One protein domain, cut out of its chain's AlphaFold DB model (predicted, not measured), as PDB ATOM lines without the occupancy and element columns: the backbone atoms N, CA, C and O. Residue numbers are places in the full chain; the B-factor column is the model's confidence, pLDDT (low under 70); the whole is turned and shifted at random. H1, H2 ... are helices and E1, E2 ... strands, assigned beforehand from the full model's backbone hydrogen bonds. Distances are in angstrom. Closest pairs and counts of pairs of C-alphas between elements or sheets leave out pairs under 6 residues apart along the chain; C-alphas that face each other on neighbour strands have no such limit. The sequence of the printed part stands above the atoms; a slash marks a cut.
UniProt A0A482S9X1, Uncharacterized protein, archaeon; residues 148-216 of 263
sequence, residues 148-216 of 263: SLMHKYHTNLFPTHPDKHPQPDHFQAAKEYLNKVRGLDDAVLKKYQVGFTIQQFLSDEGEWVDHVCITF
ATOM      1  N   SER A 148     138.139  73.842 139.000       61.38
ATOM      2  CA  SER A 148     139.154  73.489 140.008       61.38
ATOM      3  C   SER A 148     138.925  72.111 140.646       61.38
ATOM      4  O   SER A 148     139.885  71.460 141.045       61.38
ATOM      5  N   LEU A 149     137.674  71.641 140.717       68.19
ATOM      6  CA  LEU A 149     137.337  70.290 141.168       68.19
ATOM      7  C   LEU A 149     137.730  69.244 140.125       68.19
ATOM      8  O   LEU A 149     138.211  68.190 140.510       68.19
ATOM      9  N   MET A 150     137.604  69.540 138.825       73.75
ATOM     10  CA  MET A 150     138.025  68.605 137.767       73.75
ATOM     11  C   MET A 150     139.525  68.347 137.816       73.75
ATOM     12  O   MET A 150     139.949  67.196 137.774       73.75
ATOM     13  N   HIS A 151     140.325  69.404 137.987       76.25
ATOM     14  CA  HIS A 151     141.764  69.239 138.166       76.25
ATOM     15  C   HIS A 151     142.076  68.417 139.422       76.25
ATOM     16  O   HIS A 151     142.864  67.482 139.352       76.25
ATOM     17  N   LYS A 152     141.384  68.691 140.538       83.88
ATOM     18  CA  LYS A 152     141.517  67.906 141.773       83.88
ATOM     19  C   LYS A 152     141.202  66.421 141.547       83.88
ATOM     20  O   LYS A 152     141.947  65.560 141.998       83.88
ATOM     21  N   TYR A 153     140.125  66.103 140.837       87.50
ATOM     22  CA  TYR A 153     139.752  64.714 140.561       87.50
ATOM     23  C   TYR A 153     140.746  64.029 139.626       87.50
ATOM     24  O   TYR A 153     141.048  62.850 139.812       87.50
ATOM     25  N   HIS A 154     141.294  64.757 138.652       88.19
ATOM     26  CA  HIS A 154     142.357  64.241 137.797       88.19
ATOM     27  C   HIS A 154     143.627  63.934 138.602       88.19
ATOM     28  O   HIS A 154     144.178  62.840 138.483       88.19
ATOM     29  N   THR A 155     144.046  64.844 139.489       86.56
ATOM     30  CA  THR A 155     145.198  64.617 140.376       86.56
ATOM     31  C   THR A 155     144.962  63.494 141.378       86.56
ATOM     32  O   THR A 155     145.920  62.844 141.776       86.56
ATOM     33  N   ASN A 156     143.709  63.223 141.756       87.94
ATOM     34  CA  ASN A 156     143.395  62.049 142.567       87.94
ATOM     35  C   ASN A 156     143.677  60.765 141.775       87.94
ATOM     36  O   ASN A 156     144.296  59.851 142.305       87.94
ATOM     37  N   LEU A 157     143.258  60.693 140.503       89.12
ATOM     38  CA  LEU A 157     143.472  59.506 139.661       89.12
ATOM     39  C   LEU A 157     144.949  59.313 139.276       89.12
ATOM     40  O   LEU A 157     145.401  58.181 139.097       89.12
ATOM     41  N   PHE A 158     145.704  60.406 139.160       89.19
ATOM     42  CA  PHE A 158     147.136  60.410 138.858       89.19
ATOM     43  C   PHE A 158     147.921  61.198 139.918       89.19
ATOM     44  O   PHE A 158     148.392  62.304 139.634       89.19
ATOM     45  N   PRO A 159     148.072  60.654 141.138       86.19
ATOM     46  CA  PRO A 159     148.757  61.354 142.214       86.19
ATOM     47  C   PRO A 159     150.267  61.404 141.960       86.19
ATOM     48  O   PRO A 159     150.876  60.415 141.556       86.19
ATOM     49  N   THR A 160     150.895  62.546 142.255       84.00
ATOM     50  CA  THR A 160     152.358  62.719 142.158       84.00
ATOM     51  C   THR A 160     153.111  61.844 143.165       84.00
ATOM     52  O   THR A 160     154.223  61.396 142.898       84.00
ATOM     53  N   HIS A 161     152.494  61.584 144.322       82.62
ATOM     54  CA  HIS A 161     153.018  60.715 145.376       82.62
ATOM     55  C   HIS A 161     151.950  59.684 145.775       82.62
ATOM     56  O   HIS A 161     151.150  59.970 146.668       82.62
ATOM     57  N   PRO A 162     151.915  58.506 145.123       80.50
ATOM     58  CA  PRO A 162     150.924  57.462 145.395       80.50
ATOM     59  C   PRO A 162     150.915  57.012 146.862       80.50
ATOM     60  O   PRO A 162     149.851  56.909 147.463       80.50
ATOM     61  N   ASP A 163     152.099  56.868 147.469       78.81
ATOM     62  CA  ASP A 163     152.269  56.387 148.851       78.81
ATOM     63  C   ASP A 163     151.744  57.363 149.916       78.81
ATOM     64  O   ASP A 163     151.561  56.999 151.074       78.81
ATOM     65  N   LYS A 164     151.521  58.628 149.537       76.00
ATOM     66  CA  LYS A 164     151.002  59.686 150.417       76.00
ATOM     67  C   LYS A 164     149.562  60.070 150.076       76.00
ATOM     68  O   LYS A 164     149.058  61.062 150.605       76.00
ATOM     69  N   HIS A 165     148.913  59.347 149.162       78.50
ATOM     70  CA  HIS A 165     147.545  59.654 148.777       78.50
ATOM     71  C   HIS A 165     146.600  59.358 149.955       78.50
ATOM     72  O   HIS A 165     146.728  58.302 150.570       78.50
ATOM     73  N   PRO A 166     145.620  60.230 150.259       75.44
ATOM     74  CA  PRO A 166     144.697  60.011 151.377       75.44
ATOM     75  C   PRO A 166     143.896  58.705 151.278       75.44
ATOM     76  O   PRO A 166     143.366  58.227 152.272       75.44
ATOM     77  N   GLN A 167     143.757  58.174 150.062       76.88
ATOM     78  CA  GLN A 167     142.900  57.040 149.719       76.88
ATOM     79  C   GLN A 167     143.604  56.161 148.668       76.88
ATOM     80  O   GLN A 167     143.298  56.284 147.476       76.88
ATOM     81  N   PRO A 168     144.615  55.363 149.055       77.56
ATOM     82  CA  PRO A 168     145.434  54.600 148.112       77.56
ATOM     83  C   PRO A 168     144.637  53.486 147.414       77.56
ATOM     84  O   PRO A 168     144.704  53.338 146.194       77.56
ATOM     85  N   ASP A 169     143.788  52.783 148.159       85.06
ATOM     86  CA  ASP A 169     143.020  51.650 147.631       85.06
ATOM     87  C   ASP A 169     141.992  52.094 146.578       85.06
ATOM     88  O   ASP A 169     141.810  51.447 145.545       85.06
ATOM     89  N   HIS A 170     141.361  53.253 146.788       84.38
ATOM     90  CA  HIS A 170     140.326  53.770 145.894       84.38
ATOM     91  C   HIS A 170     140.870  54.260 144.547       84.38
ATOM     92  O   HIS A 170     140.227  54.022 143.523       84.38
ATOM     93  N   PHE A 171     142.042  54.915 144.506       84.19
ATOM     94  CA  PHE A 171     142.616  55.318 143.213       84.19
ATOM     95  C   PHE A 171     143.067  54.092 142.414       84.19
ATOM     96  O   PHE A 171     142.888  54.058 141.194       84.19
ATOM     97  N   GLN A 172     143.622  53.081 143.093       87.75
ATOM     98  CA  GLN A 172     144.082  51.858 142.449       87.75
ATOM     99  C   GLN A 172     142.903  51.071 141.869       87.75
ATOM    100  O   GLN A 172     142.945  50.691 140.698       87.75
ATOM    101  N   ALA A 173     141.817  50.921 142.633       87.44
ATOM    102  CA  ALA A 173     140.582  50.295 142.164       87.44
ATOM    103  C   ALA A 173     139.962  51.052 140.973       87.44
ATOM    104  O   ALA A 173     139.553  50.438 139.985       87.44
ATOM    105  N   ALA A 174     139.942  52.390 141.020       88.56
ATOM    106  CA  ALA A 174     139.452  53.222 139.921       88.56
ATOM    107  C   ALA A 174     140.280  53.034 138.639       88.56
ATOM    108  O   ALA A 174     139.717  52.860 137.555       88.56
ATOM    109  N   LYS A 175     141.615  53.031 138.752       90.06
ATOM    110  CA  LYS A 175     142.516  52.764 137.623       90.06
ATOM    111  C   LYS A 175     142.342  51.360 137.066       90.06
ATOM    112  O   LYS A 175     142.288  51.185 135.853       90.06
ATOM    113  N   GLU A 176     142.241  50.361 137.935       91.94
ATOM    114  CA  GLU A 176     142.065  48.977 137.514       91.94
ATOM    115  C   GLU A 176     140.760  48.791 136.738       91.94
ATOM    116  O   GLU A 176     140.768  48.186 135.667       91.94
ATOM    117  N   TYR A 177     139.662  49.381 137.213       91.56
ATOM    118  CA  TYR A 177     138.391  49.378 136.498       91.56
ATOM    119  C   TYR A 177     138.507  50.043 135.116       91.56
ATOM    120  O   TYR A 177     138.082  49.477 134.107       91.56
ATOM    121  N   LEU A 178     139.117  51.229 135.036       92.06
ATOM    122  CA  LEU A 178     139.257  51.950 133.769       92.06
ATOM    123  C   LEU A 178     140.139  51.201 132.762       92.06
ATOM    124  O   LEU A 178     139.779  51.106 131.589       92.06
ATOM    125  N   ASN A 179     141.237  50.607 133.220       92.69
ATOM    126  CA  ASN A 179     142.195  49.962 132.331       92.69
ATOM    127  C   ASN A 179     141.753  48.540 131.961       92.69
ATOM    128  O   ASN A 179     141.754  48.184 130.787       92.69
ATOM    129  N   LYS A 180     141.341  47.721 132.940       92.88
ATOM    130  CA  LYS A 180     141.015  46.302 132.709       92.88
ATOM    131  C   LYS A 180     139.582  46.077 132.239       92.88
ATOM    132  O   LYS A 180     139.357  45.204 131.409       92.88
ATOM    133  N   VAL A 181     138.616  46.836 132.760       91.88
ATOM    134  CA  VAL A 181     137.191  46.643 132.424       91.88
ATOM    135  C   VAL A 181     136.778  47.533 131.259       91.88
ATOM    136  O   VAL A 181     136.078  47.084 130.355       91.88
ATOM    137  N   ARG A 182     137.193  48.806 131.265       87.56
ATOM    138  CA  ARG A 182     136.822  49.767 130.211       87.56
ATOM    139  C   ARG A 182     137.820  49.821 129.055       87.56
ATOM    140  O   ARG A 182     137.487  50.424 128.038       87.56
ATOM    141  N   GLY A 183     138.991  49.195 129.191       91.62
ATOM    142  CA  GLY A 183     140.014  49.151 128.143       91.62
ATOM    143  C   GLY A 183     140.583  50.526 127.795       91.62
ATOM    144  O   GLY A 183     140.943  50.763 126.646       91.62
ATOM    145  N   LEU A 184     140.585  51.466 128.745       91.56
ATOM    146  CA  LEU A 184     141.099  52.816 128.533       91.56
ATOM    147  C   LEU A 184     142.560  52.887 128.965       91.56
ATOM    148  O   LEU A 184     142.871  52.617 130.118       91.56
ATOM    149  N   ASP A 185     143.443  53.311 128.067       92.06
ATOM    150  CA  ASP A 185     144.854  53.487 128.403       92.06
ATOM    151  C   ASP A 185     145.090  54.723 129.281       92.06
ATOM    152  O   ASP A 185     144.453  55.767 129.105       92.06
ATOM    153  N   ASP A 186     146.120  54.674 130.132       90.94
ATOM    154  CA  ASP A 186     146.568  55.818 130.942       90.94
ATOM    155  C   ASP A 186     146.826  57.075 130.085       90.94
ATOM    156  O   ASP A 186     146.576  58.198 130.529       90.94
ATOM    157  N   ALA A 187     147.291  56.910 128.841       87.50
ATOM    158  CA  ALA A 187     147.492  58.015 127.902       87.50
ATOM    159  C   ALA A 187     146.167  58.693 127.505       87.50
ATOM    160  O   ALA A 187     146.087  59.923 127.454       87.50
ATOM    161  N   VAL A 188     145.114  57.903 127.276       86.88
ATOM    162  CA  VAL A 188     143.765  58.383 126.950       86.88
ATOM    163  C   VAL A 188     143.151  59.073 128.165       86.88
ATOM    164  O   VAL A 188     142.662  60.198 128.056       86.88
ATOM    165  N   LEU A 189     143.251  58.452 129.340       89.44
ATOM    166  CA  LEU A 189     142.751  59.016 130.595       89.44
ATOM    167  C   LEU A 189     143.401  60.373 130.913       89.44
ATOM    168  O   LEU A 189     142.705  61.314 131.297       89.44
ATOM    169  N   LYS A 190     144.714  60.514 130.682       88.75
ATOM    170  CA  LYS A 190     145.434  61.791 130.821       88.75
ATOM    171  C   LYS A 190     145.029  62.818 129.767       88.75
ATOM    172  O   LYS A 190     144.785  63.972 130.121       88.75
ATOM    173  N   LYS A 191     144.920  62.410 128.495       84.00
ATOM    174  CA  LYS A 191     144.514  63.291 127.384       84.00
ATOM    175  C   LYS A 191     143.150  63.926 127.643       84.00
ATOM    176  O   LYS A 191     142.977  65.120 127.420       84.00
ATOM    177  N   TYR A 192     142.208  63.136 128.145       82.56
ATOM    178  CA  TYR A 192     140.854  63.591 128.441       82.56
ATOM    179  C   TYR A 192     140.668  64.083 129.877       82.56
ATOM    180  O   TYR A 192     139.546  64.400 130.255       82.56
ATOM    181  N   GLN A 193     141.750  64.187 130.660       85.19
ATOM    182  CA  GLN A 193     141.728  64.691 132.036       85.19
ATOM    183  C   GLN A 193     140.687  63.969 132.912       85.19
ATOM    184  O   GLN A 193     140.023  64.574 133.752       85.19
ATOM    185  N   VAL A 194     140.540  62.657 132.704       89.31
ATOM    186  CA  VAL A 194     139.656  61.813 133.512       89.31
ATOM    187  C   VAL A 194     140.162  61.823 134.949       89.31
ATOM    188  O   VAL A 194     141.371  61.776 135.200       89.31
ATOM    189  N   GLY A 195     139.232  61.905 135.891       90.06
ATOM    190  CA  GLY A 195     139.522  61.933 137.316       90.06
ATOM    191  C   GLY A 195     138.583  61.043 138.107       90.06
ATOM    192  O   GLY A 195     137.612  60.527 137.553       90.06
ATOM    193  N   PHE A 196     138.817  60.910 139.409       89.38
ATOM    194  CA  PHE A 196     137.863  60.257 140.301       89.38
ATOM    195  C   PHE A 196     137.610  61.055 141.584       89.38
ATOM    196  O   PHE A 196     138.413  61.884 142.027       89.38
ATOM    197  N   THR A 197     136.459  60.785 142.183       87.12
ATOM    198  CA  THR A 197     136.024  61.338 143.463       87.12
ATOM    199  C   THR A 197     135.235  60.287 144.237       87.12
ATOM    200  O   THR A 197     134.777  59.312 143.648       87.12
ATOM    201  N   ILE A 198     135.074  60.476 145.543       86.31
ATOM    202  CA  ILE A 198     134.168  59.673 146.365       86.31
ATOM    203  C   ILE A 198     132.940  60.528 146.654       86.31
ATOM    204  O   ILE A 198     133.073  61.691 147.047       86.31
ATOM    205  N   GLN A 199     131.761  59.971 146.403       82.50
ATOM    206  CA  GLN A 199     130.484  60.615 146.686       82.50
ATOM    207  C   GLN A 199     129.587  59.669 147.468       82.50
ATOM    208  O   GLN A 199     129.623  58.461 147.259       82.50
ATOM    209  N   GLN A 200     128.782  60.252 148.347       83.81
ATOM    210  CA  GLN A 200     127.801  59.526 149.133       83.81
ATOM    211  C   GLN A 200     126.502  59.384 148.353       83.81
ATOM    212  O   GLN A 200     125.968  60.375 147.849       83.81
ATOM    213  N   PHE A 201     125.993  58.161 148.289       81.38
ATOM    214  CA  PHE A 201     124.684  57.843 147.735       81.38
ATOM    215  C   PHE A 201     123.840  57.160 148.798       81.38
ATOM    216  O   PHE A 201     124.365  56.482 149.675       81.38
ATOM    217  N   LEU A 202     122.531  57.372 148.727       85.00
ATOM    218  CA  LEU A 202     121.589  56.700 149.606       85.00
ATOM    219  C   LEU A 202     121.398  55.262 149.106       85.00
ATOM    220  O   LEU A 202     121.044  55.074 147.940       85.00
ATOM    221  N   SER A 203     121.656  54.276 149.962       86.88
ATOM    222  CA  SER A 203     121.386  52.866 149.692       86.88
ATOM    223  C   SER A 203     119.885  52.583 149.721       86.88
ATOM    224  O   SER A 203     119.092  53.371 150.247       86.88
ATOM    225  N   ASP A 204     119.490  51.420 149.202       86.81
ATOM    226  CA  ASP A 204     118.098  50.952 149.248       86.81
ATOM    227  C   ASP A 204     117.592  50.746 150.692       86.81
ATOM    228  O   ASP A 204     116.390  50.771 150.952       86.81
ATOM    229  N   GLU A 205     118.515  50.603 151.647       90.06
ATOM    230  CA  GLU A 205     118.259  50.477 153.088       90.06
ATOM    231  C   GLU A 205     118.149  51.844 153.793       90.06
ATOM    232  O   GLU A 205     117.838  51.912 154.981       90.06
ATOM    233  N   GLY A 206     118.363  52.947 153.063       88.44
ATOM    234  CA  GLY A 206     118.290  54.314 153.581       88.44
ATOM    235  C   GLY A 206     119.579  54.819 154.240       88.44
ATOM    236  O   GLY A 206     119.554  55.865 154.892       88.44
ATOM    237  N   GLU A 207     120.701  54.119 154.068       89.69
ATOM    238  CA  GLU A 207     122.003  54.508 154.617       89.69
ATOM    239  C   GLU A 207     122.845  55.263 153.578       89.69
ATOM    240  O   GLU A 207     122.787  54.978 152.385       89.69
ATOM    241  N   TRP A 208     123.644  56.244 154.003       83.44
ATOM    242  CA  TRP A 208     124.565  56.940 153.097       83.44
ATOM    243  C   TRP A 208     125.859  56.143 152.943       83.44
ATOM    244  O   TRP A 208     126.610  55.986 153.904       83.44
ATOM    245  N   VAL A 209     126.135  55.681 151.726       86.62
ATOM    246  CA  VAL A 209     127.293  54.846 151.395       86.62
ATOM    247  C   VAL A 209     128.234  55.594 150.458       86.62
ATOM    248  O   VAL A 209     127.805  56.227 149.492       86.62
ATOM    249  N   ASP A 210     129.532  55.521 150.741       84.62
ATOM    250  CA  ASP A 210     130.586  56.089 149.903       84.62
ATOM    251  C   ASP A 210     130.794  55.240 148.638       84.62
ATOM    252  O   ASP A 210     131.105  54.052 148.706       84.62
ATOM    253  N   HIS A 211     130.704  55.869 147.465       83.81
ATOM    254  CA  HIS A 211     130.984  55.238 146.177       83.81
ATOM    255  C   HIS A 211     132.101  55.953 145.419       83.81
ATOM    256  O   HIS A 211     132.132  57.183 145.297       83.81
ATOM    257  N   VAL A 212     132.991  55.155 144.825       86.62
ATOM    258  CA  VAL A 212     134.019  55.635 143.893       86.62
ATOM    259  C   VAL A 212     133.354  56.037 142.578       86.62
ATOM    260  O   VAL A 212     132.768  55.214 141.878       86.62
ATOM    261  N   CYS A 213     133.472  57.312 142.227       87.00
ATOM    262  CA  CYS A 213     132.872  57.908 141.041       87.00
ATOM    263  C   CYS A 213     133.948  58.372 140.064       87.00
ATOM    264  O   CYS A 213     134.826  59.164 140.419       87.00
ATOM    265  N   ILE A 214     133.845  57.937 138.809       89.62
ATOM    266  CA  ILE A 214     134.692  58.434 137.724       89.62
ATOM    267  C   ILE A 214     134.076  59.707 137.143       89.62
ATOM    268  O   ILE A 214     132.877  59.778 136.879       89.62
ATOM    269  N   THR A 215     134.913  60.710 136.913       85.75
ATOM    270  CA  THR A 215     134.520  62.008 136.364       85.75
ATOM    271  C   THR A 215     135.184  62.232 135.014       85.75
ATOM    272  O   THR A 215     136.399  62.084 134.873       85.75
ATOM    273  N   PHE A 216     134.376  62.613 134.026       82.25
ATOM    274  CA  PHE A 216     134.834  62.998 132.697       82.25
ATOM    275  C   PHE A 216     134.614  64.502 132.525       82.25
ATOM    276  O   PHE A 216     133.479  64.967 132.662       82.25
TER     277      PHE A 216
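What this domain is: This is residues 148 to 216 of the 263 residues of an uncharacterized protein of archaeon (UniProt A0A482S9X1). A long two-stranded hairpin, E1 and E2, reaches out from a small head of three helices, with its turn at residues 203 to 207 far from them. H1 and H2 pack by the base of the hairpin, about perpendicular to each other, and the short helix H3 lies at the end of the head away from the turn. The printed part has 69 residues, in the order H1, H2, H3, E1, E2; the sheet, order E1 - E2, is antiparallel, and the class is mixed, helices and strands. It is only just compact, close to loose, with a radius of gyration of the C-alphas of 12.7 A, and spans 39 by 27 by 23 A.

How they stand to each other: E1, residues 195 to 202, and E2, residues 208 to 215, form an antiparallel hairpin with 152 degrees between their directions; N 197 and O 213 are 2.9 A apart and N 209 and O 201 2.8 A, both within hydrogen-bond range. E2 bends by 53 degrees at residue 212. H1, residues 148 to 157, comes closest to E1 at the C-alphas of His 154 and Gly 195, 3.7 A apart. H2, residues 168 to 181, touches H1 with residues 171 to 175 alone, about perpendicular at 81 degrees; the closest C-alphas, of Leu 157 and Phe 171, are 5.6 A apart. The closest C-alphas of H2 and E2, those of His 170 and Val 212, are 6.9 A apart. H3, residues 186 to 191, is close to but not clearly touching H2, with the C-alphas of Asn 179 and Asp 186 closest at 7.4 A. H3 and H1 are near each other, while H3 and E2 are apart. In H1, H2 and H3 every O i to N i+4 pair is within hydrogen-bond range.

Where its parts are: E1 measures 22.4 A from first to last C-alpha, E2 20.1 A, H2 19.4 A, H1 14.6 A and H3 8.5 A. H1 begins at C-alpha 148 (139.154, 73.489, 140.008), and E2 ends at C-alpha 215 (134.520, 62.008, 136.364).

The domain as a whole: The two C-alphas farthest apart, of Ala 187 and Glu 205, are 39.3 A apart. The printed part has no cut and no long link. Mean pLDDT of the printed part is 85.4; residues 148 to 149 are under 70.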